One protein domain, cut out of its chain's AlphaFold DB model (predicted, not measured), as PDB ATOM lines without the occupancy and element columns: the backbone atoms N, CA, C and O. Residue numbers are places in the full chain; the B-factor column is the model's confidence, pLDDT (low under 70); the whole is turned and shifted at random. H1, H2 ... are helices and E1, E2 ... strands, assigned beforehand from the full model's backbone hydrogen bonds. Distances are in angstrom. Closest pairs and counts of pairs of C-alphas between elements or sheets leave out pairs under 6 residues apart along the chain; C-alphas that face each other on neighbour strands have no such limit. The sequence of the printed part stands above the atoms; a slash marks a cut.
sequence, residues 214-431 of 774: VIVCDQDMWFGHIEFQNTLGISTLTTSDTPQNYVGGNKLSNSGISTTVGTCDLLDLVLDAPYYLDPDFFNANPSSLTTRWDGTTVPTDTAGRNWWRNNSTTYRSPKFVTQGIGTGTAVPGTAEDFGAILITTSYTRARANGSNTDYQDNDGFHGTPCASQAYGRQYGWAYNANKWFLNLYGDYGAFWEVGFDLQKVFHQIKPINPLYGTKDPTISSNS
ATOM      1  N   VAL A 214     164.071 138.457 113.731       98.94
ATOM      2  CA  VAL A 214     164.396 137.083 113.339       98.94
ATOM      3  C   VAL A 214     163.978 136.158 114.469       98.94
ATOM      4  O   VAL A 214     164.519 136.241 115.571       98.94
ATOM      5  N   ILE A 215     163.012 135.282 114.189       98.94
ATOM      6  CA  ILE A 215     162.508 134.294 115.146       98.94
ATOM      7  C   ILE A 215     163.070 132.924 114.777       98.94
ATOM      8  O   ILE A 215     162.823 132.430 113.678       98.94
ATOM      9  N   VAL A 216     163.809 132.287 115.681       98.88
ATOM     10  CA  VAL A 216     164.213 130.882 115.529       98.88
ATOM     11  C   VAL A 216     163.257 130.013 116.336       98.88
ATOM     12  O   VAL A 216     163.144 130.167 117.552       98.88
ATOM     13  N   CYS A 217     162.549 129.124 115.642       98.31
ATOM     14  CA  CYS A 217     161.538 128.238 116.210       98.31
ATOM     15  C   CYS A 217     162.059 126.801 116.209       98.31
ATOM     16  O   CYS A 217     162.053 126.139 115.165       98.31
ATOM     17  N   ASP A 218     162.491 126.314 117.369       97.56
ATOM     18  CA  ASP A 218     163.113 124.993 117.486       97.56
ATOM     19  C   ASP A 218     162.795 124.295 118.824       97.56
ATOM     20  O   ASP A 218     161.840 124.669 119.504       97.56
ATOM     21  N   GLN A 219     163.536 123.250 119.189       95.31
ATOM     22  CA  GLN A 219     163.629 122.780 120.574       95.31
ATOM     23  C   GLN A 219     164.363 123.814 121.417       95.31
ATOM     24  O   GLN A 219     165.100 124.622 120.854       95.31
ATOM     25  N   ASP A 220     164.188 123.752 122.739       95.06
ATOM     26  CA  ASP A 220     164.936 124.542 123.720       95.06
ATOM     27  C   ASP A 220     166.437 124.659 123.408       95.06
ATOM     28  O   ASP A 220     167.039 123.803 122.753       95.06
ATOM     29  N   MET A 221     167.024 125.780 123.830       96.06
ATOM     30  CA  MET A 221     168.393 126.154 123.483       96.06
ATOM     31  C   MET A 221     169.110 126.848 124.634       96.06
ATOM     32  O   MET A 221     168.482 127.357 125.559       96.06
ATOM     33  N   TRP A 222     170.430 126.968 124.519       97.75
ATOM     34  CA  TRP A 222     171.252 127.630 125.523       97.75
ATOM     35  C   TRP A 222     171.528 129.108 125.188       97.75
ATOM     36  O   TRP A 222     172.296 129.432 124.282       97.75
ATOM     37  N   PHE A 223     170.943 130.034 125.952       97.50
ATOM     38  CA  PHE A 223     171.151 131.486 125.814       97.50
ATOM     39  C   PHE A 223     172.505 131.948 126.365       97.50
ATOM     40  O   PHE A 223     172.996 133.004 125.969       97.50
ATOM     41  N   GLY A 224     173.106 131.179 127.277       96.25
ATOM     42  CA  GLY A 224     174.396 131.497 127.889       96.25
ATOM     43  C   GLY A 224     175.594 131.316 126.963       96.25
ATOM     44  O   GLY A 224     176.690 131.721 127.339       96.25
ATOM     45  N   HIS A 225     175.413 130.760 125.763       96.75
ATOM     46  CA  HIS A 225     176.501 130.570 124.808       96.75
ATOM     47  C   HIS A 225     177.119 131.910 124.367       96.75
ATOM     48  O   HIS A 225     176.404 132.892 124.130       96.75
ATOM     49  N   ILE A 226     178.446 131.951 124.189       94.75
ATOM     50  CA  ILE A 226     179.186 133.186 123.877       94.75
ATOM     51  C   ILE A 226     178.785 133.843 122.544       94.75
ATOM     52  O   ILE A 226     178.853 135.060 122.402       94.75
ATOM     53  N   GLU A 227     178.278 133.058 121.585       95.12
ATOM     54  CA  GLU A 227     177.703 133.550 120.312       95.12
ATOM     55  C   GLU A 227     176.565 134.565 120.491       95.12
ATOM     56  O   GLU A 227     176.276 135.330 119.566       95.12
ATOM     57  N   PHE A 228     175.900 134.545 121.647       96.69
ATOM     58  CA  PHE A 228     174.748 135.390 121.954       96.69
ATOM     59  C   PHE A 228     175.067 136.480 122.971       96.69
ATOM     60  O   PHE A 228     174.148 137.159 123.424       96.69
ATOM     61  N   GLN A 229     176.338 136.637 123.342       94.50
ATOM     62  CA  GLN A 229     176.766 137.662 124.277       94.50
ATOM     63  C   GLN A 229     177.395 138.850 123.553       94.50
ATOM     64  O   GLN A 229     178.260 138.692 122.684       94.50
ATOM     65  N   ASN A 230     176.989 140.050 123.959       91.38
ATOM     66  CA  ASN A 230     177.623 141.290 123.545       91.38
ATOM     67  C   ASN A 230     178.882 141.589 124.375       91.38
ATOM     68  O   ASN A 230     179.321 140.799 125.206       91.38
ATOM     69  N   THR A 231     179.522 142.724 124.105       87.06
ATOM     70  CA  THR A 231     180.761 143.136 124.783       87.06
ATOM     71  C   THR A 231     180.517 143.868 126.102       87.06
ATOM     72  O   THR A 231     181.457 144.106 126.859       87.06
ATOM     73  N   LEU A 232     179.276 144.257 126.399       81.69
ATOM     74  CA  LEU A 232     178.942 144.984 127.617       81.69
ATOM     75  C   LEU A 232     178.966 144.020 128.801       81.69
ATOM     76  O   LEU A 232     178.435 142.922 128.726       81.69
ATOM     77  N   GLY A 233     179.596 144.423 129.904       72.38
ATOM     78  CA  GLY A 233     179.624 143.623 131.135       72.38
ATOM     79  C   GLY A 233     180.475 142.347 131.076       72.38
ATOM     80  O   GLY A 233     180.546 141.641 132.079       72.38
ATOM     81  N   ILE A 234     181.157 142.072 129.957       80.50
ATOM     82  CA  ILE A 234     181.989 140.878 129.771       80.50
ATOM     83  C   ILE A 234     183.468 141.254 129.677       80.50
ATOM     84  O   ILE A 234     183.891 141.987 128.790       80.50
ATOM     85  N   SER A 235     184.292 140.709 130.576       68.81
ATOM     86  CA  SER A 235     185.719 141.061 130.657       68.81
ATOM     87  C   SER A 235     186.612 140.398 129.602       68.81
ATOM     88  O   SER A 235     187.750 140.819 129.420       68.81
ATOM     89  N   THR A 236     186.147 139.327 128.958       74.75
ATOM     90  CA  THR A 236     186.942 138.514 128.015       74.75
ATOM     91  C   THR A 236     186.598 138.769 126.548       74.75
ATOM     92  O   THR A 236     187.247 138.199 125.675       74.75
ATOM     93  N   LEU A 237     185.605 139.625 126.281       82.44
ATOM     94  CA  LEU A 237     185.162 140.007 124.945       82.44
ATOM     95  C   LEU A 237     185.316 141.511 124.762       82.44
ATOM     96  O   LEU A 237     184.814 142.312 125.542       82.44
ATOM     97  N   THR A 238     185.977 141.893 123.683       83.12
ATOM     98  CA  THR A 238     186.192 143.281 123.279       83.12
ATOM     99  C   THR A 238     185.589 143.528 121.901       83.12
ATOM    100  O   THR A 238     185.251 142.591 121.178       83.12
ATOM    101  N   THR A 239     185.463 144.791 121.494       82.44
ATOM    102  CA  THR A 239     184.933 145.153 120.166       82.44
ATOM    103  C   THR A 239     185.771 144.593 119.013       82.44
ATOM    104  O   THR A 239     185.222 144.304 117.954       82.44
ATOM    105  N   SER A 240     187.072 144.341 119.216       81.94
ATOM    106  CA  SER A 240     187.914 143.662 118.216       81.94
ATOM    107  C   SER A 240     187.564 142.186 118.012       81.94
ATOM    108  O   SER A 240     188.046 141.559 117.070       81.94
ATOM    109  N   ASP A 241     186.751 141.618 118.902       84.50
ATOM    110  CA  ASP A 241     186.373 140.203 118.901       84.50
ATOM    111  C   ASP A 241     185.023 140.002 118.217       84.50
ATOM    112  O   ASP A 241     184.616 138.879 117.943       84.50
ATOM    113  N   THR A 242     184.338 141.100 117.914       90.44
ATOM    114  CA  THR A 242     183.019 141.125 117.297       90.44
ATOM    115  C   THR A 242     183.111 141.594 115.847       90.44
ATOM    116  O   THR A 242     184.128 142.175 115.459       90.44
ATOM    117  N   PRO A 243     182.072 141.375 115.022       92.69
ATOM    118  CA  PRO A 243     181.980 142.056 113.742       92.69
ATOM    119  C   PRO A 243     182.148 143.578 113.894       92.69
ATOM    120  O   PRO A 243     181.685 144.145 114.879       92.69
ATOM    121  N   GLN A 244     182.793 144.251 112.938       88.62
ATOM    122  CA  GLN A 244     183.194 145.663 113.069       88.62
ATOM    123  C   GLN A 244     182.022 146.616 113.340       88.62
ATOM    124  O   GLN A 244     182.172 147.591 114.065       88.62
ATOM    125  N   ASN A 245     180.853 146.317 112.781       87.75
ATOM    126  CA  ASN A 245     179.619 147.089 112.930       87.75
ATOM    127  C   ASN A 245     178.595 146.379 113.841       87.75
ATOM    128  O   ASN A 245     177.383 146.590 113.716       87.75
ATOM    129  N   TYR A 246     179.064 145.491 114.723       93.31
ATOM    130  CA  TYR A 246     178.234 144.824 115.718       93.31
ATOM    131  C   TYR A 246     177.757 145.823 116.774       93.31
ATOM    132  O   TYR A 246     178.555 146.472 117.444       93.31
ATOM    133  N   VAL A 247     176.439 145.930 116.918       90.25
ATOM    134  CA  VAL A 247     175.800 146.823 117.892       90.25
ATOM    135  C   VAL A 247     175.634 146.113 119.237       90.25
ATOM    136  O   VAL A 247     175.879 146.705 120.285       90.25
ATOM    137  N   GLY A 248     175.257 144.831 119.199       87.56
ATOM    138  CA  GLY A 248     174.937 144.040 120.384       87.56
ATOM    139  C   GLY A 248     173.699 144.528 121.146       87.56
ATOM    140  O   GLY A 248     173.073 145.540 120.821       87.56
ATOM    141  N   GLY A 249     173.324 143.763 122.165       90.62
ATOM    142  CA  GLY A 249     172.162 144.026 123.004       90.62
ATOM    143  C   GLY A 249     170.871 143.436 122.444       90.62
ATOM    144  O   GLY A 249     170.689 143.242 121.241       90.62
ATOM    145  N   ASN A 250     169.942 143.151 123.350       96.19
ATOM    146  CA  ASN A 250     168.607 142.682 123.001       96.19
ATOM    147  C   ASN A 250     167.610 143.833 122.792       96.19
ATOM    148  O   ASN A 250     167.827 144.970 123.221       96.19
ATOM    149  N   LYS A 251     166.457 143.526 122.181       96.31
ATOM    150  CA  LYS A 251     165.434 144.527 121.835       96.31
ATOM    151  C   LYS A 251     164.889 145.303 123.038       96.31
ATOM    152  O   LYS A 251     164.589 146.485 122.884       96.31
ATOM    153  N   LEU A 252     164.778 144.689 124.220       97.62
ATOM    154  CA  LEU A 252     164.309 145.382 125.427       97.62
ATOM    155  C   LEU A 252     165.318 146.434 125.889       97.62
ATOM    156  O   LEU A 252     164.923 147.559 126.194       97.62
ATOM    157  N   SER A 253     166.607 146.085 125.899       94.62
ATOM    158  CA  SER A 253     167.697 147.002 126.251       94.62
ATOM    159  C   SER A 253     167.826 148.126 125.220       94.62
ATOM    160  O   SER A 253     167.779 149.301 125.572       94.62
ATOM    161  N   ASN A 254     167.871 147.776 123.932       92.62
ATOM    162  CA  ASN A 254     168.088 148.732 122.841       92.62
ATOM    163  C   ASN A 254     166.893 149.671 122.604       92.62
ATOM    164  O   ASN A 254     167.058 150.740 122.025       92.62
ATOM    165  N   SER A 255     165.695 149.301 123.070       92.44
ATOM    166  CA  SER A 255     164.508 150.172 123.029       92.44
ATOM    167  C   SER A 255     164.318 150.994 124.312       92.44
ATOM    168  O   SER A 255     163.318 151.697 124.430       92.44
ATOM    169  N   GLY A 256     165.222 150.880 125.296       93.31
ATOM    170  CA  GLY A 256     165.094 151.553 126.594       93.31
ATOM    171  C   GLY A 256     163.913 151.068 127.445       93.31
ATOM    172  O   GLY A 256     163.473 151.782 128.342       93.31
ATOM    173  N   ILE A 257     163.373 149.880 127.151       96.44
ATOM    174  CA  ILE A 257     162.267 149.270 127.905       96.44
ATOM    175  C   ILE A 257     162.811 148.560 129.145       96.44
ATOM    176  O   ILE A 257     162.262 148.677 130.239       96.44
ATOM    177  N   SER A 258     163.914 147.827 128.995       94.50
ATOM    178  CA  SER A 258     164.631 147.286 130.145       94.50
ATOM    179  C   SER A 258     165.240 148.430 130.964       94.50
ATOM    180  O   SER A 258     165.840 149.346 130.405       94.50
ATOM    181  N   THR A 259     165.127 148.365 132.295       88.38
ATOM    182  CA  THR A 259     165.706 149.384 133.198       88.38
ATOM    183  C   THR A 259     167.229 149.282 133.336       88.38
ATOM    184  O   THR A 259     167.877 150.148 133.917       88.38
ATOM    185  N   THR A 260     167.795 148.216 132.782       88.94
ATOM    186  CA  THR A 260     169.209 147.844 132.806       88.94
ATOM    187  C   THR A 260     169.615 147.323 131.428       88.94
ATOM    188  O   THR A 260     168.776 146.830 130.674       88.94
ATOM    189  N   VAL A 261     170.893 147.425 131.070       87.44
ATOM    190  CA  VAL A 261     171.399 146.901 129.792       87.44
ATOM    191  C   VAL A 261     171.970 145.512 130.033       87.44
ATOM    192  O   VAL A 261     172.881 145.374 130.847       87.44
ATOM    193  N   GLY A 262     171.421 144.498 129.361       91.06
ATOM    194  CA  GLY A 262     171.900 143.126 129.510       91.06
ATOM    195  C   GLY A 262     172.907 142.684 128.451       91.06
ATOM    196  O   GLY A 262     172.991 143.261 127.363       91.06
ATOM    197  N   THR A 263     173.664 141.637 128.776       93.62
ATOM    198  CA  THR A 263     174.740 141.100 127.929       93.62
ATOM    199  C   THR A 263     174.235 140.148 126.851       93.62
ATOM    200  O   THR A 263     174.843 140.050 125.790       93.62
ATOM    201  N   CYS A 264     173.121 139.450 127.080       95.94
ATOM    202  CA  CYS A 264     172.596 138.479 126.130       95.94
ATOM    203  C   CYS A 264     171.713 139.174 125.082       95.94
ATOM    204  O   CYS A 264     170.744 139.861 125.415       95.94
ATOM    205  N   ASP A 265     172.011 138.951 123.804       96.50
ATOM    206  CA  ASP A 265     171.281 139.525 122.669       96.50
ATOM    207  C   ASP A 265     169.897 138.890 122.449       96.50
ATOM    208  O   ASP A 265     169.082 139.428 121.697       96.50
ATOM    209  N   LEU A 266     169.630 137.739 123.076       97.06
ATOM    210  CA  LEU A 266     168.423 136.946 122.856       97.06
ATOM    211  C   LEU A 266     167.284 137.298 123.804       97.06
ATOM    212  O   LEU A 266     167.472 137.486 125.013       97.06
ATOM    213  N   LEU A 267     166.076 137.261 123.247       98.69
ATOM    214  CA  LEU A 267     164.820 137.296 123.983       98.69
ATOM    215  C   LEU A 267     163.962 136.084 123.640       98.69
ATOM    216  O   LEU A 267     163.889 135.641 122.495       98.69
ATOM    217  N   ASP A 268     163.275 135.574 124.648       98.69
ATOM    218  CA  ASP A 268     162.287 134.519 124.502       98.69
ATOM    219  C   ASP A 268     160.928 135.103 124.081       98.69
ATOM    220  O   ASP A 268     160.399 136.032 124.703       98.69
ATOM    221  N   LEU A 269     160.337 134.548 123.022       98.75
ATOM    222  CA  LEU A 269     159.076 135.034 122.461       98.75
ATOM    223  C   LEU A 269     157.883 134.845 123.420       98.75
ATOM    224  O   LEU A 269     156.918 135.604 123.375       98.75
ATOM    225  N   VAL A 270     157.934 133.852 124.306       98.69
ATOM    226  CA  VAL A 270     156.888 133.563 125.293       98.69
ATOM    227  C   VAL A 270     157.055 134.428 126.542       98.69
ATOM    228  O   VAL A 270     156.077 134.987 127.041       98.69
ATOM    229  N   LEU A 271     158.274 134.524 127.072       98.75
ATOM    230  CA  LEU A 271     158.542 135.066 128.406       98.75
ATOM    231  C   LEU A 271     159.003 136.525 128.395       98.75
ATOM    232  O   LEU A 271     158.689 137.251 129.339       98.75
ATOM    233  N   ASP A 272     159.711 136.960 127.351       98.75
ATOM    234  CA  ASP A 272     160.308 138.297 127.271       98.75
ATOM    235  C   ASP A 272     159.505 139.246 126.363       98.75
ATOM    236  O   ASP A 272     159.319 140.418 126.704       98.75
ATOM    237  N   ALA A 273     158.967 138.748 125.239       98.62
ATOM    238  CA  ALA A 273     158.203 139.569 124.293       98.62
ATOM    239  C   ALA A 273     157.002 140.319 124.900       98.62
ATOM    240  O   ALA A 273     156.795 141.464 124.497       98.62
ATOM    241  N   PRO A 274     156.242 139.788 125.885       98.75
ATOM    242  CA  PRO A 274     155.170 140.547 126.534       98.75
ATOM    243  C   PRO A 274     155.587 141.938 127.014       98.75
ATOM    244  O   PRO A 274     154.815 142.883 126.881       98.75
ATOM    245  N   TYR A 275     156.816 142.099 127.516       98.69
ATOM    246  CA  TYR A 275     157.279 143.406 127.984       98.69
ATOM    247  C   TYR A 275     157.580 144.373 126.838       98.69
ATOM    248  O   TYR A 275     157.342 145.571 126.959       98.69
ATOM    249  N   TYR A 276     158.041 143.851 125.700       98.62
ATOM    250  CA  TYR A 276     158.215 144.635 124.480       98.62
ATOM    251  C   TYR A 276     156.868 145.084 123.890       98.62
ATOM    252  O   TYR A 276     156.752 146.195 123.378       98.62
ATOM    253  N   LEU A 277     155.844 144.230 123.981       98.62
ATOM    254  CA  LEU A 277     154.507 144.484 123.437       98.62
ATOM    255  C   LEU A 277     153.670 145.408 124.339       98.62
ATOM    256  O   LEU A 277     152.877 146.212 123.845       98.62
ATOM    257  N   ASP A 278     153.844 145.308 125.657       98.56
ATOM    258  CA  ASP A 278     153.014 145.998 126.646       98.56
ATOM    259  C   ASP A 278     153.818 146.624 127.802       98.56
ATOM    260  O   ASP A 278     153.573 146.317 128.974       98.56
ATOM    261  N   PRO A 279     154.782 147.518 127.511       98.00
ATOM    262  CA  PRO A 279     155.633 148.104 128.542       98.00
ATOM    263  C   PRO A 279     154.829 148.860 129.608       98.00
ATOM    264  O   PRO A 279     155.174 148.795 130.784       98.00
ATOM    265  N   ASP A 280     153.727 149.515 129.231       97.31
ATOM    266  CA  ASP A 280     152.863 150.274 130.147       97.31
ATOM    267  C   ASP A 280     152.328 149.403 131.295       97.31
ATOM    268  O   ASP A 280     152.359 149.814 132.457       97.31
ATOM    269  N   PHE A 281     151.875 148.182 130.985       98.19
ATOM    270  CA  PHE A 281     151.336 147.256 131.982       98.19
ATOM    271  C   PHE A 281     152.404 146.817 132.987       98.19
ATOM    272  O   PHE A 281     152.195 146.885 134.200       98.19
ATOM    273  N   PHE A 282     153.562 146.385 132.488       98.38
ATOM    274  CA  PHE A 282     154.646 145.890 133.334       98.38
ATOM    275  C   PHE A 282     155.291 147.015 134.154       98.38
ATOM    276  O   PHE A 282     155.557 146.827 135.340       98.38
ATOM    277  N   ASN A 283     155.452 148.209 133.576       97.62
ATOM    278  CA  ASN A 283     155.963 149.387 134.283       97.62
ATOM    279  C   ASN A 283     155.023 149.851 135.400       97.62
ATOM    280  O   ASN A 283     155.481 150.271 136.463       97.62
ATOM    281  N   ALA A 284     153.708 149.742 135.194       97.44
ATOM    282  CA  ALA A 284     152.717 150.022 136.230       97.44
ATOM    283  C   ALA A 284     152.684 148.949 137.335       97.44
ATOM    284  O   ALA A 284     152.174 149.210 138.427       97.44
ATOM    285  N   ASN A 285     153.244 147.760 137.086       95.19
ATOM    286  CA  ASN A 285     153.347 146.678 138.059       95.19
ATOM    287  C   ASN A 285     154.773 146.096 138.153       95.19
ATOM    288  O   ASN A 285     154.998 144.946 137.755       95.19
ATOM    289  N   PRO A 286     155.737 146.818 138.758       94.56
ATOM    290  CA  PRO A 286     157.133 146.375 138.824       94.56
ATOM    291  C   PRO A 286     157.343 145.025 139.525       94.56
ATOM    292  O   PRO A 286     158.332 144.351 139.266       94.56
ATOM    293  N   SER A 287     156.402 144.581 140.374       96.38
ATOM    294  CA  SER A 287     156.460 143.257 141.024       96.38
ATOM    295  C   SER A 287     156.361 142.081 140.042       96.38
ATOM    296  O   SER A 287     156.684 140.946 140.386       96.38
ATOM    297  N   SER A 288     155.905 142.351 138.818       97.75
ATOM    298  CA  SER A 288     155.817 141.377 137.736       97.75
ATOM    299  C   SER A 288     157.114 141.235 136.933       97.75
ATOM    300  O   SER A 288     157.188 140.338 136.092       97.75
ATOM    301  N   LEU A 289     158.126 142.065 137.209       98.38
ATOM    302  CA  LEU A 289     159.430 142.093 136.547       98.38
ATOM    303  C   LEU A 289     160.530 141.468 137.425       98.38
ATOM    304  O   LEU A 289     160.419 141.395 138.646       98.38
ATOM    305  N   THR A 290     161.607 141.021 136.784       97.62
ATOM    306  CA  THR A 290     162.837 140.512 137.398       97.62
ATOM    307  C   THR A 290     164.041 140.902 136.542       97.62
ATOM    308  O   THR A 290     163.914 141.073 135.331       97.62
ATOM    309  N   THR A 291     165.223 140.989 137.142       95.69
ATOM    310  CA  THR A 291     166.481 141.071 136.390       95.69
ATOM    311  C   THR A 291     166.947 139.651 136.071       95.69
ATOM    312  O   THR A 291     167.074 138.824 136.975       95.69
ATOM    313  N   ARG A 292     167.127 139.337 134.786       95.12
ATOM    314  CA  ARG A 292     167.686 138.068 134.302       95.12
ATOM    315  C   ARG A 292     169.196 138.041 134.573       95.12
ATOM    316  O   ARG A 292     169.804 139.082 134.798       95.12
ATOM    317  N   TRP A 293     169.791 136.848 134.578       94.81
ATOM    318  CA  TRP A 293     171.216 136.625 134.868       94.81
ATOM    319  C   TRP A 293     172.163 137.489 134.027       94.81
ATOM    320  O   TRP A 293     173.240 137.818 134.496       94.81
ATOM    321  N   ASP A 294     171.753 137.885 132.821       94.81
ATOM    322  CA  ASP A 294     172.521 138.718 131.893       94.81
ATOM    323  C   ASP A 294     172.406 140.217 132.192       94.81
ATOM    324  O   ASP A 294     172.945 141.030 131.454       94.81
ATOM    325  N   GLY A 295     171.638 140.604 133.211       94.00
ATOM    326  CA  GLY A 295     171.351 141.992 133.542       94.00
ATOM    327  C   GLY A 295     170.128 142.578 132.837       94.00
ATOM    328  O   GLY A 295     169.788 143.714 133.135       94.00
ATOM    329  N   THR A 296     169.413 141.865 131.958       96.56
ATOM    330  CA  THR A 296     168.195 142.407 131.318       96.56
ATOM    331  C   THR A 296     167.008 142.397 132.287       96.56
ATOM    332  O   THR A 296     166.705 141.374 132.896       96.56
ATOM    333  N   THR A 297     166.277 143.508 132.409       98.06
ATOM    334  CA  THR A 297     164.975 143.539 133.095       98.06
ATOM    335  C   THR A 297     163.900 142.926 132.196       98.06
ATOM    336  O   THR A 297     163.638 143.426 131.102       98.06
ATOM    337  N   VAL A 298     163.251 141.862 132.666       98.38
ATOM    338  CA  VAL A 298     162.259 141.068 131.923       98.38
ATOM    339  C   VAL A 298     161.073 140.690 132.819       98.38
ATOM    340  O   VAL A 298     161.186 140.762 134.043       98.38
ATOM    341  N   PRO A 299     159.927 140.241 132.275       98.69
ATOM    342  CA  PRO A 299     158.856 139.674 133.087       98.69
ATOM    343  C   PRO A 299     159.327 138.472 133.898       98.69
ATOM    344  O   PRO A 299     160.085 137.634 133.413       98.69
ATOM    345  N   THR A 300     158.795 138.298 135.102       98.62
ATOM    346  CA  THR A 300     158.842 136.992 135.760       98.62
ATOM    347  C   THR A 300     158.202 135.942 134.854       98.62
ATOM    348  O   THR A 300     157.256 136.220 134.117       98.62
ATOM    349  N   ASP A 301     158.693 134.711 134.948       98.38
ATOM    350  CA  ASP A 301     158.176 133.549 134.224       98.38
ATOM    351  C   ASP A 301     156.636 133.467 134.242       98.38
ATOM    352  O   ASP A 301     155.978 133.277 133.219       98.38
ATOM    353  N   THR A 302     156.043 133.660 135.421       98.31
ATOM    354  CA  THR A 302     154.589 133.627 135.606       98.31
ATOM    355  C   THR A 302     153.891 134.814 134.950       98.31
ATOM    356  O   THR A 302     152.846 134.616 134.330       98.31
ATOM    357  N   ALA A 303     154.436 136.028 135.061       98.56
ATOM    358  CA  ALA A 303     153.825 137.210 134.465       98.56
ATOM    359  C   ALA A 303     153.853 137.159 132.931       98.56
ATOM    360  O   ALA A 303     152.813 137.384 132.313       98.56
ATOM    361  N   GLY A 304     154.985 136.765 132.331       98.38
ATOM    362  CA  GLY A 304     155.111 136.599 130.879       98.38
ATOM    363  C   GLY A 304     154.086 135.605 130.324       98.38
ATOM    364  O   GLY A 304     153.292 135.945 129.449       98.38
ATOM    365  N   ARG A 305     153.988 134.406 130.921       98.38
ATOM    366  CA  ARG A 305     152.961 133.417 130.535       98.38
ATOM    367  C   ARG A 305     151.535 133.934 130.742       98.38
ATOM    368  O   ARG A 305     150.666 133.686 129.911       98.38
ATOM    369  N   ASN A 306     151.258 134.605 131.859       98.38
ATOM    370  CA  ASN A 306     149.898 135.048 132.174       98.38
ATOM    371  C   ASN A 306     149.397 136.158 131.246       98.38
ATOM    372  O   ASN A 306     148.191 136.205 131.007       98.38
ATOM    373  N   TRP A 307     150.290 136.991 130.710       98.62
ATOM    374  CA  TRP A 307     149.950 138.017 129.725       98.62
ATOM    375  C   TRP A 307     149.317 137.400 128.463       98.62
ATOM    376  O   TRP A 307     148.263 137.839 127.999       98.62
ATOM    377  N   TRP A 308     149.881 136.291 127.974       98.44
ATOM    378  CA  TRP A 308     149.326 135.531 126.848       98.44
ATOM    379  C   TRP A 308     148.033 134.789 127.200       98.44
ATOM    380  O   TRP A 308     147.048 134.834 126.461       98.44
ATOM    381  N   ARG A 309     148.030 134.102 128.347       98.00
ATOM    382  CA  ARG A 309     146.999 133.115 128.708       98.00
ATOM    383  C   ARG A 309     145.673 133.708 129.157       98.00
ATOM    384  O   ARG A 309     144.685 132.980 129.202       98.00
ATOM    385  N   ASN A 310     145.641 134.983 129.536       97.56
ATOM    386  CA  ASN A 310     144.470 135.572 130.171       97.56
ATOM    387  C   ASN A 310     143.968 136.787 129.399       97.56
ATOM    388  O   ASN A 310     144.623 137.825 129.344       97.56
ATOM    389  N   ASN A 311     142.738 136.686 128.904       97.44
ATOM    390  CA  ASN A 311     142.002 137.811 128.348       97.44
ATOM    391  C   ASN A 311     141.373 138.642 129.478       97.44
ATOM    392  O   ASN A 311     140.181 138.540 129.756       97.44
ATOM    393  N   SER A 312     142.209 139.367 130.226       97.25
ATOM    394  CA  SER A 312     141.798 140.142 131.399       97.25
ATOM    395  C   SER A 312     142.762 141.289 131.680       97.25
ATOM    396  O   SER A 312     143.981 141.127 131.602       97.25
ATOM    397  N   THR A 313     142.216 142.426 132.116       97.12
ATOM    398  CA  THR A 313     142.987 143.622 132.484       97.12
ATOM    399  C   THR A 313     143.813 143.447 133.763       97.12
ATOM    400  O   THR A 313     144.581 144.328 134.132       97.12
ATOM    401  N   THR A 314     143.681 142.309 134.451       96.75
ATOM    402  CA  THR A 314     144.573 141.911 135.550       96.75
ATOM    403  C   THR A 314     145.975 141.543 135.061       96.75
ATOM    404  O   THR A 314     146.930 141.676 135.822       96.75
ATOM    405  N   TYR A 315     146.104 141.058 133.823       97.50
ATOM    406  CA  TYR A 315     147.342 140.454 133.322       97.50
ATOM    407  C   TYR A 315     147.953 141.176 132.119       97.50
ATOM    408  O   TYR A 315     149.056 140.814 131.719       97.50
ATOM    409  N   ARG A 316     147.253 142.163 131.550       97.19
ATOM    410  CA  ARG A 316     147.727 143.006 130.447       97.19
ATOM    411  C   ARG A 316     146.931 144.302 130.336       97.19
ATOM    412  O   ARG A 316     145.859 144.427 130.931       97.19
ATOM    413  N   SER A 317     147.437 145.257 129.563       98.25
ATOM    414  CA  SER A 317     146.782 146.543 129.323       98.25
ATOM    415  C   SER A 317     145.393 146.389 128.686       98.25
ATOM    416  O   SER A 317     145.194 145.504 127.850       98.25
ATOM    417  N   PRO A 318     144.447 147.307 128.977       98.25
ATOM    418  CA  PRO A 318     143.113 147.326 128.370       98.25
ATOM    419  C   PRO A 318     143.090 147.216 126.844       98.25
ATOM    420  O   PRO A 318     142.214 146.549 126.298       98.25
ATOM    421  N   LYS A 319     144.082 147.808 126.162       97.62
ATOM    422  CA  LYS A 319     144.209 147.786 124.697       97.62
ATOM    423  C   LYS A 319     144.330 146.384 124.099       97.62
ATOM    424  O   LYS A 319     144.032 146.238 122.927       97.62
ATOM    425  N   PHE A 320     144.704 145.384 124.897       98.38
ATOM    426  CA  PHE A 320     144.847 143.985 124.487       98.38
ATOM    427  C   PHE A 320     143.771 143.065 125.084       98.38
ATOM    428  O   PHE A 320     143.906 141.844 125.064       98.38
ATOM    429  N   VAL A 321     142.729 143.614 125.707       98.50
ATOM    430  CA  VAL A 321     141.647 142.839 126.334       98.50
ATOM    431  C   VAL A 321     140.348 143.129 125.604       98.50
ATOM    432  O   VAL A 321     140.033 144.299 125.381       98.50
ATOM    433  N   THR A 322     139.597 142.080 125.259       97.94
ATOM    434  CA  THR A 322     138.356 142.197 124.480       97.94
ATOM    435  C   THR A 322     137.415 143.227 125.091       97.94
ATOM    436  O   THR A 322     137.141 143.213 126.298       97.94
ATOM    437  N   GLN A 323     136.869 144.097 124.246       97.25
ATOM    438  CA  GLN A 323     135.826 145.030 124.639       97.25
ATOM    439  C   GLN A 323     134.656 144.295 125.317       97.25
ATOM    440  O   GLN A 323     134.083 143.353 124.774       97.25
ATOM    441  N   GLY A 324     134.288 144.745 126.518       94.19
ATOM    442  CA  GLY A 324     133.241 144.122 127.337       94.19
ATOM    443  C   GLY A 324     133.756 143.175 128.428       94.19
ATOM    444  O   GLY A 324     132.972 142.776 129.287       94.19
ATOM    445  N   ILE A 325     135.059 142.867 128.462       95.56
ATOM    446  CA  ILE A 325     135.704 142.180 129.588       95.56
ATOM    447  C   ILE A 325     136.438 143.208 130.457       95.56
ATOM    448  O   ILE A 325     137.476 143.748 130.078       95.56
ATOM    449  N   GLY A 326     135.905 143.478 131.653       92.56
ATOM    450  CA  GLY A 326     136.481 144.470 132.565       92.56
ATOM    451  C   GLY A 326     136.539 145.860 131.924       92.56
ATOM    452  O   GLY A 326     135.526 146.358 131.440       92.56
ATOM    453  N   THR A 327     137.723 146.480 131.914       96.69
ATOM    454  CA  THR A 327     137.973 147.760 131.227       96.69
ATOM    455  C   THR A 327     138.579 147.593 129.830       96.69
ATOM    456  O   THR A 327     139.091 148.567 129.287       96.69
ATOM    457  N   GLY A 328     138.538 146.386 129.250       97.81
ATOM    458  CA  GLY A 328     139.112 146.077 127.940       97.81
ATOM    459  C   GLY A 328     138.591 146.962 126.806       97.81
ATOM    460  O   GLY A 328     137.415 147.336 126.774       97.81
ATOM    461  N   THR A 329     139.485 147.297 125.876       98.31
ATOM    462  CA  THR A 329     139.228 148.196 124.742       98.31
ATOM    463  C   THR A 329     139.651 147.612 123.394       98.31
ATOM    464  O   THR A 329     139.563 148.320 122.393       98.31
ATOM    465  N   ALA A 330     140.129 146.364 123.342       98.12
ATOM    466  CA  ALA A 330     140.458 145.707 122.082       98.12
ATOM    467  C   ALA A 330     139.173 145.459 121.283       98.12
ATOM    468  O   ALA A 330     138.201 144.905 121.806       98.12
ATOM    469  N   VAL A 331     139.150 145.910 120.029       97.69
ATOM    470  CA  VAL A 331     137.965 145.819 119.173       97.69
ATOM    471  C   VAL A 331     137.880 144.405 118.591       97.69
ATOM    472  O   VAL A 331     138.857 143.949 117.996       97.69
ATOM    473  N   PRO A 332     136.730 143.714 118.699       95.94
ATOM    474  CA  PRO A 332     136.581 142.379 118.140       95.94
ATOM    475  C   PRO A 332     136.976 142.276 116.669       95.94
ATOM    476  O   PRO A 332     136.480 143.024 115.825       95.94
ATOM    477  N   GLY A 333     137.864 141.325 116.374       90.19
ATOM    478  CA  GLY A 333     138.396 141.081 115.033       90.19
ATOM    479  C   GLY A 333     139.654 141.876 114.667       90.19
ATOM    480  O   GLY A 333     140.143 141.710 113.550       90.19
ATOM    481  N   THR A 334     140.201 142.714 115.559       95.75
ATOM    482  CA  THR A 334     141.536 143.312 115.369       95.75
ATOM    483  C   THR A 334     142.636 142.426 115.954       95.75
ATOM    484  O   THR A 334     142.369 141.506 116.724       95.75
ATOM    485  N   ALA A 335     143.894 142.700 115.597       94.88
ATOM    486  CA  ALA A 335     145.037 141.930 116.092       94.88
ATOM    487  C   ALA A 335     145.237 142.062 117.613       94.88
ATOM    488  O   ALA A 335     145.751 141.152 118.259       94.88
ATOM    489  N   GLU A 336     144.826 143.190 118.192       97.31
ATOM    490  CA  GLU A 336     144.874 143.426 119.632       97.31
ATOM    491  C   GLU A 336     143.843 142.589 120.402       97.31
ATOM    492  O   GLU A 336     144.055 142.310 121.583       97.31
ATOM    493  N   ASP A 337     142.760 142.149 119.750       97.25
ATOM    494  CA  ASP A 337     141.768 141.236 120.327       97.25
ATOM    495  C   ASP A 337     142.113 139.765 120.049       97.25
ATOM    496  O   ASP A 337     141.343 138.998 119.475       97.25
ATOM    497  N   PHE A 338     143.306 139.350 120.469       96.81
ATOM    498  CA  PHE A 338     143.797 137.986 120.249       96.81
ATOM    499  C   PHE A 338     143.258 136.952 121.255       96.81
ATOM    500  O   PHE A 338     143.643 135.784 121.220       96.81
ATOM    501  N   GLY A 339     142.389 137.355 122.188       96.69
ATOM    502  CA  GLY A 339     141.834 136.451 123.195       96.69
ATOM    503  C   GLY A 339     142.902 135.837 124.112       96.69
ATOM    504  O   GLY A 339     143.744 136.544 124.668       96.69
ATOM    505  N   ALA A 340     142.836 134.525 124.339       97.12
ATOM    506  CA  ALA A 340     143.759 133.803 125.213       97.12
ATOM    507  C   ALA A 340     144.619 132.819 124.414       97.12
ATOM    508  O   ALA A 340     144.085 131.943 123.738       97.12
ATOM    509  N   ILE A 341     145.941 132.910 124.568       97.69
ATOM    510  CA  ILE A 341     146.906 131.966 123.996       97.69
ATOM    511  C   ILE A 341     147.408 131.056 125.123       97.69
ATOM    512  O   ILE A 341     148.103 131.488 126.045       97.69
ATOM    513  N   LEU A 342     146.996 129.785 125.092       95.75
ATOM    514  CA  LEU A 342     147.106 128.857 126.223       95.75
ATOM    515  C   LEU A 342     148.466 128.151 126.303       95.75
ATOM    516  O   LEU A 342     148.583 126.945 126.113       95.75
ATOM    517  N   ILE A 343     149.495 128.910 126.661       95.88
ATOM    518  CA  ILE A 343     150.848 128.392 126.895       95.88
ATOM    519  C   ILE A 343     150.877 127.515 128.154       95.88
ATOM    520  O   ILE A 343     150.229 127.819 129.162       95.88
ATOM    521  N   THR A 344     151.655 126.432 128.130       94.81
ATOM    522  CA  THR A 344     151.835 125.571 129.304       94.81
ATOM    523  C   THR A 344     152.499 126.320 130.465       94.81
ATOM    524  O   THR A 344     153.449 127.082 130.291       94.81
ATOM    525  N   THR A 345     152.036 126.075 131.696       95.62
ATOM    526  CA  THR A 345     152.691 126.592 132.914       95.62
ATOM    527  C   THR A 345     154.112 126.073 133.086       95.62
ATOM    528  O   THR A 345     154.877 126.652 133.851       95.62
ATOM    529  N   SER A 346     154.441 124.977 132.403       96.38
ATOM    530  CA  SER A 346     155.748 124.338 132.442       96.38
ATOM    531  C   SER A 346     156.805 125.018 131.571       96.38
ATOM    532  O   SER A 346     157.966 124.646 131.702       96.38
ATOM    533  N   TYR A 347     156.443 125.984 130.723       97.94
ATOM    534  CA  TYR A 347     157.393 126.716 129.884       97.94
ATOM    535  C   TYR A 347     158.138 127.738 130.749       97.94
ATOM    536  O   TYR A 347     157.570 128.781 131.066       97.94
ATOM    537  N   THR A 348     159.370 127.458 131.170       98.00
ATOM    538  CA  THR A 348     160.174 128.331 132.050       98.00
ATOM    539  C   THR A 348     161.510 128.682 131.409       98.00
ATOM    540  O   THR A 348     161.977 127.950 130.540       98.00
ATOM    541  N   ARG A 349     162.171 129.757 131.864       97.25
ATOM    542  CA  ARG A 349     163.513 130.107 131.351       97.25
ATOM    543  C   ARG A 349     164.536 128.999 131.596       97.25
ATOM    544  O   ARG A 349     165.310 128.697 130.699       97.25
ATOM    545  N   ALA A 350     164.505 128.367 132.769       96.75
ATOM    546  CA  ALA A 350     165.407 127.257 133.086       96.75
ATOM    547  C   ALA A 350     165.251 126.089 132.097       96.75
ATOM    548  O   ALA A 350     166.241 125.547 131.630       96.75
ATOM    549  N   ARG A 351     164.017 125.766 131.687       96.00
ATOM    550  CA  ARG A 351     163.742 124.673 130.743       96.00
ATOM    551  C   ARG A 351     163.986 125.038 129.285       96.00
ATOM    552  O   ARG A 351     164.409 124.184 128.525       96.00
ATOM    553  N   ALA A 352     163.680 126.272 128.888       96.19
ATOM    554  CA  ALA A 352     163.726 126.680 127.486       96.19
ATOM    555  C   ALA A 352     165.062 127.314 127.058       96.19
ATOM    556  O   ALA A 352     165.410 127.209 125.883       96.19
ATOM    557  N   ASN A 353     165.767 127.982 127.985       96.81
ATOM    558  CA  ASN A 353     166.812 128.962 127.654       96.81
ATOM    559  C   ASN A 353     168.142 128.753 128.409       96.81
ATOM    560  O   ASN A 353     169.193 129.149 127.914       96.81
ATOM    561  N   GLY A 354     168.120 128.229 129.639       96.19
ATOM    562  CA  GLY A 354     169.309 128.178 130.504       96.19
ATOM    563  C   GLY A 354     169.826 129.558 130.962       96.19
ATOM    564  O   GLY A 354     169.107 130.567 130.941       96.19
ATOM    565  N   SER A 355     171.081 129.603 131.415       96.69
ATOM    566  CA  SER A 355     171.777 130.786 131.943       96.69
ATOM    567  C   SER A 355     173.253 130.834 131.530       96.69
ATOM    568  O   SER A 355     173.726 129.961 130.812       96.69
ATOM    569  N   ASN A 356     174.021 131.836 131.972       95.00
ATOM    570  CA  ASN A 356     175.479 131.808 131.802       95.00
ATOM    571  C   ASN A 356     176.148 130.658 132.572       95.00
ATOM    572  O   ASN A 356     177.202 130.199 132.142       95.00
ATOM    573  N   THR A 357     175.578 130.207 133.692       96.38
ATOM    574  CA  THR A 357     176.158 129.168 134.563       96.38
ATOM    575  C   THR A 357     175.539 127.789 134.388       96.38
ATOM    576  O   THR A 357     176.071 126.827 134.931       96.38
ATOM    577  N   ASP A 358     174.444 127.683 133.640       96.75
ATOM    578  CA  ASP A 358     173.682 126.451 133.491       96.75
ATOM    579  C   ASP A 358     173.144 126.329 132.062       96.75
ATOM    580  O   ASP A 358     172.671 127.302 131.470       96.75
ATOM    581  N   TYR A 359     173.172 125.119 131.514       96.38
ATOM    582  CA  TYR A 359     172.413 124.806 130.305       96.38
ATOM    583  C   TYR A 359     170.909 124.811 130.602       96.38
ATOM    584  O   TYR A 359     170.477 124.892 131.754       96.38
ATOM    585  N   GLN A 360     170.097 124.733 129.557       94.56
ATOM    586  CA  GLN A 360     168.675 124.465 129.697       94.56
ATOM    587  C   GLN A 360     168.425 123.080 130.332       94.56
ATOM    588  O   GLN A 360     169.172 122.135 130.082       94.56
ATOM    589  N   ASP A 361     167.378 122.957 131.157       93.50
ATOM    590  CA  ASP A 361     167.058 121.718 131.899       93.50
ATOM    591  C   ASP A 361     166.580 120.564 130.996       93.50
ATOM    592  O   ASP A 361     166.550 119.406 131.419       93.50
ATOM    593  N   ASN A 362     166.123 120.888 129.788       88.62
ATOM    594  CA  ASN A 362     165.569 119.943 128.827       88.62
ATOM    595  C   ASN A 362     166.669 119.332 127.929       88.62
ATOM    596  O   ASN A 362     167.846 119.685 128.003       88.62
ATOM    597  N   ASP A 363     166.284 118.376 127.080       86.88
ATOM    598  CA  ASP A 363     167.193 117.592 126.237       86.88
ATOM    599  C   ASP A 363     167.397 118.159 124.817       86.88
ATOM    600  O   ASP A 363     167.972 117.483 123.953       86.88
ATOM    601  N   GLY A 364     166.950 119.393 124.554       89.75
ATOM    602  CA  GLY A 364     167.143 120.054 123.269       89.75
ATOM    603  C   GLY A 364     168.627 120.171 122.924       89.75
ATOM    604  O   GLY A 364     169.446 120.544 123.763       89.75
ATOM    605  N   PHE A 365     168.967 119.831 121.678       92.56
ATOM    606  CA  PHE A 365     170.338 119.892 121.135       92.56
ATOM    607  C   PHE A 365     170.417 120.630 119.792       92.56
ATOM    608  O   PHE A 365     171.463 120.662 119.133       92.56
ATOM    609  N   HIS A 366     169.273 121.109 119.305       96.38
ATOM    610  CA  HIS A 366     169.076 121.521 117.918       96.38
ATOM    611  C   HIS A 366     168.826 123.031 117.779       96.38
ATOM    612  O   HIS A 366     169.260 123.635 116.796       96.38
ATOM    613  N   GLY A 367     168.216 123.673 118.782       97.38
ATOM    614  CA  GLY A 367     167.942 125.111 118.766       97.38
ATOM    615  C   GLY A 367     169.204 125.974 118.820       97.38
ATOM    616  O   GLY A 367     169.340 126.899 118.018       97.38
ATOM    617  N   THR A 368     170.165 125.636 119.689       98.12
ATOM    618  CA  THR A 368     171.434 126.369 119.861       98.12
ATOM    619  C   THR A 368     172.222 126.523 118.549       98.12
ATOM    620  O   THR A 368     172.516 127.666 118.164       98.12
ATOM    621  N   PRO A 369     172.519 125.441 117.794       97.81
ATOM    622  CA  PRO A 369     173.217 125.577 116.522       97.81
ATOM    623  C   PRO A 369     172.396 126.354 115.482       97.81
ATOM    624  O   PRO A 369     172.957 127.236 114.825       97.81
ATOM    625  N   CYS A 370     171.079 126.123 115.383       98.50
ATOM    626  CA  CYS A 370     170.214 126.851 114.445       98.50
ATOM    627  C   CYS A 370     170.220 128.364 114.706       98.50
ATOM    628  O   CYS A 370     170.402 129.163 113.789       98.50
ATOM    629  N   ALA A 371     170.075 128.765 115.967       98.62
ATOM    630  CA  ALA A 371     170.116 130.157 116.388       98.62
ATOM    631  C   ALA A 371     171.466 130.811 116.069       98.62
ATOM    632  O   ALA A 371     171.518 131.913 115.515       98.62
ATOM    633  N   SER A 372     172.568 130.103 116.337       98.38
ATOM    634  CA  SER A 372     173.908 130.618 116.052       98.38
ATOM    635  C   SER A 372     174.140 130.886 114.561       98.38
ATOM    636  O   SER A 372     174.741 131.897 114.213       98.38
ATOM    637  N   GLN A 373     173.604 130.047 113.673       98.31
ATOM    638  CA  GLN A 373     173.764 130.203 112.225       98.31
ATOM    639  C   GLN A 373     172.821 131.237 111.598       98.31
ATOM    640  O   GLN A 373     173.090 131.713 110.496       98.31
ATOM    641  N   ALA A 374     171.741 131.615 112.284       98.62
ATOM    642  CA  ALA A 374     170.880 132.713 111.847       98.62
ATOM    643  C   ALA A 374     171.472 134.072 112.248       98.62
ATOM    644  O   ALA A 374     171.750 134.916 111.391       98.62
ATOM    645  N   TYR A 375     171.702 134.272 113.551       98.25
ATOM    646  CA  TYR A 375     172.019 135.581 114.140       98.25
ATOM    647  C   TYR A 375     173.133 135.548 115.202       98.25
ATOM    648  O   TYR A 375     173.328 136.528 115.933       98.25
ATOM    649  N   GLY A 376     173.838 134.422 115.351       96.94
ATOM    650  CA  GLY A 376     175.012 134.339 116.220       96.94
ATOM    651  C   GLY A 376     176.078 135.327 115.764       96.94
ATOM    652  O   GLY A 376     176.250 135.565 114.565       96.94
ATOM    653  N   ARG A 377     176.776 135.938 116.720       93.88
ATOM    654  CA  ARG A 377     177.764 136.987 116.451       93.88
ATOM    655  C   ARG A 377     178.828 136.537 115.446       93.88
ATOM    656  O   ARG A 377     179.179 137.292 114.536       93.88
ATOM    657  N   GLN A 378     179.323 135.311 115.585       93.12
ATOM    658  CA  GLN A 378     180.359 134.757 114.722       93.12
ATOM    659  C   GLN A 378     179.765 133.981 113.554       93.12
ATOM    660  O   GLN A 378     180.234 134.157 112.432       93.12
ATOM    661  N   TYR A 379     178.750 133.144 113.795       95.44
ATOM    662  CA  TYR A 379     178.262 132.188 112.791       95.44
ATOM    663  C   TYR A 379     177.085 132.656 111.942       95.44
ATOM    664  O   TYR A 379     176.883 132.102 110.860       95.44
ATOM    665  N   GLY A 380     176.328 133.655 112.394       96.69
ATOM    666  CA  GLY A 380     175.100 134.096 111.739       96.69
ATOM    667  C   GLY A 380     175.301 135.287 110.817       96.69
ATOM    668  O   GLY A 380     176.177 136.112 111.035       96.69
ATOM    669  N   TRP A 381     174.487 135.433 109.781       97.44
ATOM    670  CA  TRP A 381     174.532 136.627 108.922       97.44
ATOM    671  C   TRP A 381     173.818 137.829 109.554       97.44
ATOM    672  O   TRP A 381     174.270 138.964 109.413       97.44
ATOM    673  N   ALA A 382     172.755 137.576 110.318       97.88
ATOM    674  CA  ALA A 382     171.897 138.601 110.903       97.88
ATOM    675  C   ALA A 382     172.307 138.970 112.341       97.88
ATOM    676  O   ALA A 382     171.479 139.009 113.252       97.88
ATOM    677  N   TYR A 383     173.602 139.185 112.589       97.38
ATOM    678  CA  TYR A 383     174.124 139.370 113.951       97.38
ATOM    679  C   TYR A 383     173.638 140.645 114.661       97.38
ATOM    680  O   TYR A 383     173.776 140.720 115.883       97.38
ATOM    681  N   ASN A 384     173.044 141.601 113.935       97.62
ATOM    682  CA  ASN A 384     172.414 142.810 114.481       97.62
ATOM    683  C   ASN A 384     170.873 142.788 114.419       97.62
ATOM    684  O   ASN A 384     170.235 143.817 114.649       97.62
ATOM    685  N   ALA A 385     170.258 141.649 114.090       98.31
ATOM    686  CA  ALA A 385     168.805 141.514 114.137       98.31
ATOM    687  C   ALA A 385     168.242 141.664 115.553       98.31
ATOM    688  O   ALA A 385     168.938 141.450 116.547       98.31
ATOM    689  N   ASN A 386     166.945 141.968 115.648       98.56
ATOM    690  CA  ASN A 386     166.206 141.747 116.884       98.56
ATOM    691  C   ASN A 386     166.037 140.219 117.030       98.56
ATOM    692  O   ASN A 386     165.284 139.598 116.270       98.56
ATOM    693  N   LYS A 387     166.783 139.604 117.954       98.62
ATOM    694  CA  LYS A 387     166.901 138.141 118.055       98.62
ATOM    695  C   LYS A 387     165.839 137.578 118.992       98.62
ATOM    696  O   LYS A 387     165.851 137.853 120.194       98.62
ATOM    697  N   TRP A 388     164.949 136.766 118.437       98.88
ATOM    698  CA  TRP A 388     163.882 136.105 119.174       98.88
ATOM    699  C   TRP A 388     164.011 134.596 119.047       98.88
ATOM    700  O   TRP A 388     164.259 134.065 117.964       98.88
ATOM    701  N   PHE A 389     163.785 133.899 120.149       98.75
ATOM    702  CA  PHE A 389     163.745 132.448 120.168       98.75
ATOM    703  C   PHE A 389     162.403 131.949 120.705       98.75
ATOM    704  O   PHE A 389     161.818 132.542 121.614       98.75
ATOM    705  N   LEU A 390     161.914 130.859 120.125       98.69
ATOM    706  CA  LEU A 390     160.718 130.155 120.557       98.69
ATOM    707  C   LEU A 390     161.042 128.666 120.683       98.69
ATOM    708  O   LEU A 390     161.269 128.005 119.666       98.69
ATOM    709  N   ASN A 391     160.972 128.121 121.905       97.88
ATOM    710  CA  ASN A 391     160.896 126.672 122.084       97.88
ATOM    711  C   ASN A 391     159.523 126.207 121.574       97.88
ATOM    712  O   ASN A 391     158.509 126.242 122.277       97.88
ATOM    713  N   LEU A 392     159.484 125.838 120.299       97.12
ATOM    714  CA  LEU A 392     158.282 125.436 119.599       97.12
ATOM    715  C   LEU A 392     157.944 123.982 119.912       97.12
ATOM    716  O   LEU A 392     156.802 123.700 120.246       97.12
ATOM    717  N   TYR A 393     158.897 123.060 119.790       94.69
ATOM    718  CA  TYR A 393     158.604 121.619 119.830       94.69
ATOM    719  C   TYR A 393     159.506 120.800 120.753       94.69
ATOM    720  O   TYR A 393     159.385 119.573 120.775       94.69
ATOM    721  N   GLY A 394     160.391 121.457 121.505       92.94
ATOM    722  CA  GLY A 394     161.108 120.835 122.611       92.94
ATOM    723  C   GLY A 394     160.182 120.565 123.792       92.94
ATOM    724  O   GLY A 394     158.980 120.868 123.771       92.94
ATOM    725  N   ASP A 395     160.745 119.992 124.848       91.38
ATOM    726  CA  ASP A 395     159.971 119.619 126.024       91.38
ATOM    727  C   ASP A 395     159.290 120.841 126.654       91.38
ATOM    728  O   ASP A 395     159.883 121.903 126.855       91.38
ATOM    729  N   TYR A 396     157.994 120.705 126.947       93.31
ATOM    730  CA  TYR A 396     157.142 121.800 127.435       93.31
ATOM    731  C   TYR A 396     157.136 123.064 126.550       93.31
ATOM    732  O   TYR A 396     156.839 124.150 127.055       93.31
ATOM    733  N   GLY A 397     157.427 122.924 125.254       94.38
ATOM    734  CA  GLY A 397     157.359 124.004 124.277       94.38
ATOM    735  C   GLY A 397     155.944 124.546 124.045       94.38
ATOM    736  O   GLY A 397     154.955 124.099 124.633       94.38
ATOM    737  N   ALA A 398     155.845 125.546 123.171       95.12
ATOM    738  CA  ALA A 398     154.572 126.149 122.783       95.12
ATOM    739  C   ALA A 398     153.696 125.203 121.939       95.12
ATOM    740  O   ALA A 398     152.473 125.257 122.028       95.12
ATOM    741  N   PHE A 399     154.318 124.311 121.169       93.00
ATOM    742  CA  PHE A 399     153.719 123.442 120.155       93.00
ATOM    743  C   PHE A 399     153.032 124.212 119.017       93.00
ATOM    744  O   PHE A 399     153.052 125.437 118.961       93.00
ATOM    745  N   TRP A 400     152.502 123.479 118.039       92.44
ATOM    746  CA  TRP A 400     152.275 123.985 116.682       92.44
ATOM    747  C   TRP A 400     151.327 125.192 116.592       92.44
ATOM    748  O   TRP A 400     151.766 126.268 116.201       92.44
ATOM    749  N   GLU A 401     150.053 125.038 116.969       93.81
ATOM    750  CA  GLU A 401     149.040 126.110 116.872       93.81
ATOM    751  C   GLU A 401     149.428 127.337 117.686       93.81
ATOM    752  O   GLU A 401     149.569 128.430 117.145       93.81
ATOM    753  N   VAL A 402     149.678 127.129 118.979       96.69
ATOM    754  CA  VAL A 402     150.038 128.190 119.921       96.69
ATOM    755  C   VAL A 402     151.323 128.895 119.483       96.69
ATOM    756  O   VAL A 402     151.401 130.117 119.550       96.69
ATOM    757  N   GLY A 403     152.321 128.162 118.990       97.50
ATOM    758  CA  GLY A 403     153.563 128.736 118.480       97.50
ATOM    759  C   GLY A 403     153.381 129.574 117.213       97.50
ATOM    760  O   GLY A 403     154.066 130.588 117.050       97.50
ATOM    761  N   PHE A 404     152.458 129.200 116.325       97.81
ATOM    762  CA  PHE A 404     152.108 130.018 115.162       97.81
ATOM    763  C   PHE A 404     151.295 131.253 115.559       97.81
ATOM    764  O   PHE A 404     151.587 132.347 115.075       97.81
ATOM    765  N   ASP A 405     150.352 131.116 116.491       98.31
ATOM    766  CA  ASP A 405     149.583 132.242 117.019       98.31
ATOM    767  C   ASP A 405     150.470 133.260 117.742       98.31
ATOM    768  O   ASP A 405     150.301 134.462 117.544       98.31
ATOM    769  N   LEU A 406     151.468 132.805 118.507       98.56
ATOM    770  CA  LEU A 406     152.452 133.678 119.155       98.56
ATOM    771  C   LEU A 406     153.206 134.538 118.141       98.56
ATOM    772  O   LEU A 406     153.279 135.754 118.299       98.56
ATOM    773  N   GLN A 407     153.735 133.921 117.083       98.69
ATOM    774  CA  GLN A 407     154.461 134.642 116.036       98.69
ATOM    775  C   GLN A 407     153.552 135.623 115.282       98.69
ATOM    776  O   GLN A 407     153.953 136.761 115.034       98.69
ATOM    777  N   LYS A 408     152.320 135.204 114.960       98.56
ATOM    778  CA  LYS A 408     151.304 136.024 114.286       98.56
ATOM    779  C   LYS A 408     150.972 137.266 115.109       98.56
ATOM    780  O   LYS A 408     151.108 138.387 114.624       98.56
ATOM    781  N   VAL A 409     150.587 137.072 116.370       98.62
ATOM    782  CA  VAL A 409     150.199 138.167 117.262       98.62
ATOM    783  C   VAL A 409     151.385 139.087 117.525       98.62
ATOM    784  O   VAL A 409     151.240 140.295 117.364       98.62
ATOM    785  N   PHE A 410     152.572 138.543 117.820       98.81
ATOM    786  CA  PHE A 410     153.799 139.333 117.963       98.81
ATOM    787  C   PHE A 410     154.039 140.232 116.744       98.81
ATOM    788  O   PHE A 410     154.221 141.441 116.893       98.81
ATOM    789  N   HIS A 411     153.988 139.667 115.534       98.69
ATOM    790  CA  HIS A 411     154.196 140.417 114.300       98.69
ATOM    791  C   HIS A 411     153.169 141.545 114.128       98.69
ATOM    792  O   HIS A 411     153.530 142.665 113.760       98.69
ATOM    793  N   GLN A 412     151.900 141.268 114.429       98.25
ATOM    794  CA  GLN A 412     150.815 142.212 114.198       98.25
ATOM    795  C   GLN A 412     150.737 143.333 115.236       98.25
ATOM    796  O   GLN A 412     150.365 144.442 114.856       98.25
ATOM    797  N   ILE A 413     151.083 143.098 116.507       97.94
ATOM    798  CA  ILE A 413     150.874 144.092 117.582       97.94
ATOM    799  C   ILE A 413     152.154 144.769 118.075       97.94
ATOM    800  O   ILE A 413     152.071 145.702 118.874       97.94
ATOM    801  N   LYS A 414     153.335 144.333 117.619       97.88
ATOM    802  CA  LYS A 414     154.599 144.957 118.024       97.88
ATOM    803  C   LYS A 414     154.645 146.462 117.744       97.88
ATOM    804  O   LYS A 414     154.030 146.926 116.780       97.88
ATOM    805  N   PRO A 415     155.393 147.232 118.552       97.00
ATOM    806  CA  PRO A 415     155.542 148.663 118.343       97.00
ATOM    807  C   PRO A 415     156.039 149.023 116.939       97.00
ATOM    808  O   PRO A 415     156.806 148.291 116.307       97.00
ATOM    809  N   ILE A 416     155.616 150.195 116.467       96.19
ATOM    810  CA  ILE A 416     156.187 150.824 115.277       96.19
ATOM    811  C   ILE A 416     157.633 151.206 115.592       96.19
ATOM    812  O   ILE A 416     157.899 151.822 116.624       96.19
ATOM    813  N   ASN A 417     158.560 150.871 114.696       92.06
ATOM    814  CA  ASN A 417     159.927 151.345 114.806       92.06
ATOM    815  C   ASN A 417     159.946 152.859 114.518       92.06
ATOM    816  O   ASN A 417     159.613 153.265 113.398       92.06
ATOM    817  N   PRO A 418     160.330 153.707 115.493       88.25
ATOM    818  CA  PRO A 418     160.269 155.158 115.342       88.25
ATOM    819  C   PRO A 418     161.218 155.688 114.261       88.25
ATOM    820  O   PRO A 418     160.968 156.768 113.735       88.25
ATOM    821  N   LEU A 419     162.268 154.937 113.902       87.69
ATOM    822  CA  LEU A 419     163.200 155.317 112.840       87.69
ATOM    823  C   LEU A 419     162.549 155.262 111.450       87.69
ATOM    824  O   LEU A 419     162.837 156.104 110.607       87.69
ATOM    825  N   TYR A 420     161.658 154.294 111.219       87.94
ATOM    826  CA  TYR A 420     161.091 154.028 109.890       87.94
ATOM    827  C   TYR A 420     159.593 154.313 109.781       87.94
ATOM    828  O   TYR A 420     159.026 154.185 108.698       87.94
ATOM    829  N   GLY A 421     158.911 154.610 110.891       91.06
ATOM    830  CA  GLY A 421     157.454 154.779 110.912       91.06
ATOM    831  C   GLY A 421     156.667 153.501 110.579       91.06
ATOM    832  O   GLY A 421     155.448 153.543 110.446       91.06
ATOM    833  N   THR A 422     157.346 152.355 110.478       94.38
ATOM    834  CA  THR A 422     156.782 151.033 110.179       94.38
ATOM    835  C   THR A 422     157.188 150.033 111.254       94.38
ATOM    836  O   THR A 422     158.201 150.207 111.932       94.38
ATOM    837  N   LYS A 423     156.411 148.963 111.431       97.19
ATOM    838  CA  LYS A 423     156.849 147.813 112.236       97.19
ATOM    839  C   LYS A 423     158.069 147.169 111.570       97.19
ATOM    840  O   LYS A 423     158.185 147.199 110.348       97.19
ATOM    841  N   ASP A 424     158.982 146.617 112.367       98.44
ATOM    842  CA  ASP A 424     160.117 145.850 111.833       98.44
ATOM    843  C   ASP A 424     159.605 144.657 110.994       98.44
ATOM    844  O   ASP A 424     158.537 144.126 111.298       98.44
ATOM    845  N   PRO A 425     160.285 144.212 109.926       98.69
ATOM    846  CA  PRO A 425     159.910 142.978 109.232       98.69
ATOM    847  C   PRO A 425     160.053 141.768 110.164       98.69
ATOM    848  O   PRO A 425     160.845 141.807 111.107       98.69
ATOM    849  N   THR A 426     159.305 140.685 109.928       98.88
ATOM    850  CA  THR A 426     159.482 139.423 110.671       98.88
ATOM    851  C   THR A 426     159.769 138.272 109.729       98.88
ATOM    852  O   THR A 426     158.971 137.983 108.836       98.88
ATOM    853  N   ILE A 427     160.868 137.573 109.994       98.94
ATOM    854  CA  ILE A 427     161.237 136.328 109.327       98.94
ATOM    855  C   ILE A 427     161.443 135.225 110.368       98.94
ATOM    856  O   ILE A 427     162.032 135.448 111.426       98.94
ATOM    857  N   SER A 428     160.920 134.035 110.081       98.69
ATOM    858  CA  SER A 428     160.919 132.886 110.987       98.69
ATOM    859  C   SER A 428     161.715 131.725 110.394       98.69
ATOM    860  O   SER A 428     161.453 131.303 109.266       98.69
ATOM    861  N   SER A 429     162.678 131.205 111.156       98.69
ATOM    862  CA  SER A 429     163.502 130.041 110.817       98.69
ATOM    863  C   SER A 429     162.959 128.786 111.495       98.69
ATOM    864  O   SER A 429     162.950 128.698 112.724       98.69
ATOM    865  N   ASN A 430     162.529 127.806 110.696       98.25
ATOM    866  CA  ASN A 430     161.883 126.579 111.165       98.25
ATOM    867  C   ASN A 430     162.652 125.352 110.661       98.25
ATOM    868  O   ASN A 430     162.372 124.796 109.595       98.25
ATOM    869  N   SER A 431     163.644 124.917 111.434       97.31
ATOM    870  CA  SER A 431     164.615 123.892 111.034       97.31
ATOM    871  C   SER A 431     164.130 122.446 111.231       97.31
ATOM    872  O   SER A 431     164.903 121.553 111.575       97.31
TER     873      SER A 431
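AT A GLANCE: This is residues 214 to 431 of the 774 residues of the protein "Peptidase_S8 domain-containing protein" of Candidatus Woesearchaeota archaeon (UniProt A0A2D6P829). With little regular structure, a small parallel sheet, E2 E5 E1 E6, stands between H6 and H7, loops 219-250 and 310-348 reaching opposite ends. The 218 printed residues include seven named helices and six named strands, 76 residues, class mixed. The whole is compact, radius of gyration of the C-alphas 16.6 A, spanning 55 by 37 by 31 A.

HOW THE PARTS SIT: E2, residues 266-268, E5, 386-391, E1, 214-218, and E6, 426-430, are parallel neighbours in that order; within hydrogen-bond range are N 267 and O 387, 3.1 A, N 216 and O 388, 2.9 A, and N 215 and O 427, 2.9 A. H6, 367-375, and H7, 400-413, are on opposite faces, heights 8.7 and 8.8 A; their O i to N i+4 pairs are within range. H2, 273-277, touches H4, 301-309; C-alphas 274 and 304 are closest, 5.9 A. E3, 289-291, and E4, 297-299, form a hairpin.

IN THESE COORDINATES: E1 begins at C-alpha 214 (164.396, 137.083, 113.339); E6 ends at C-alpha 430 (161.883, 126.579, 111.165). H7 measures 20.2 A.

THE WHOLE: The printed part has no cut; residue 235 has pLDDT under 70.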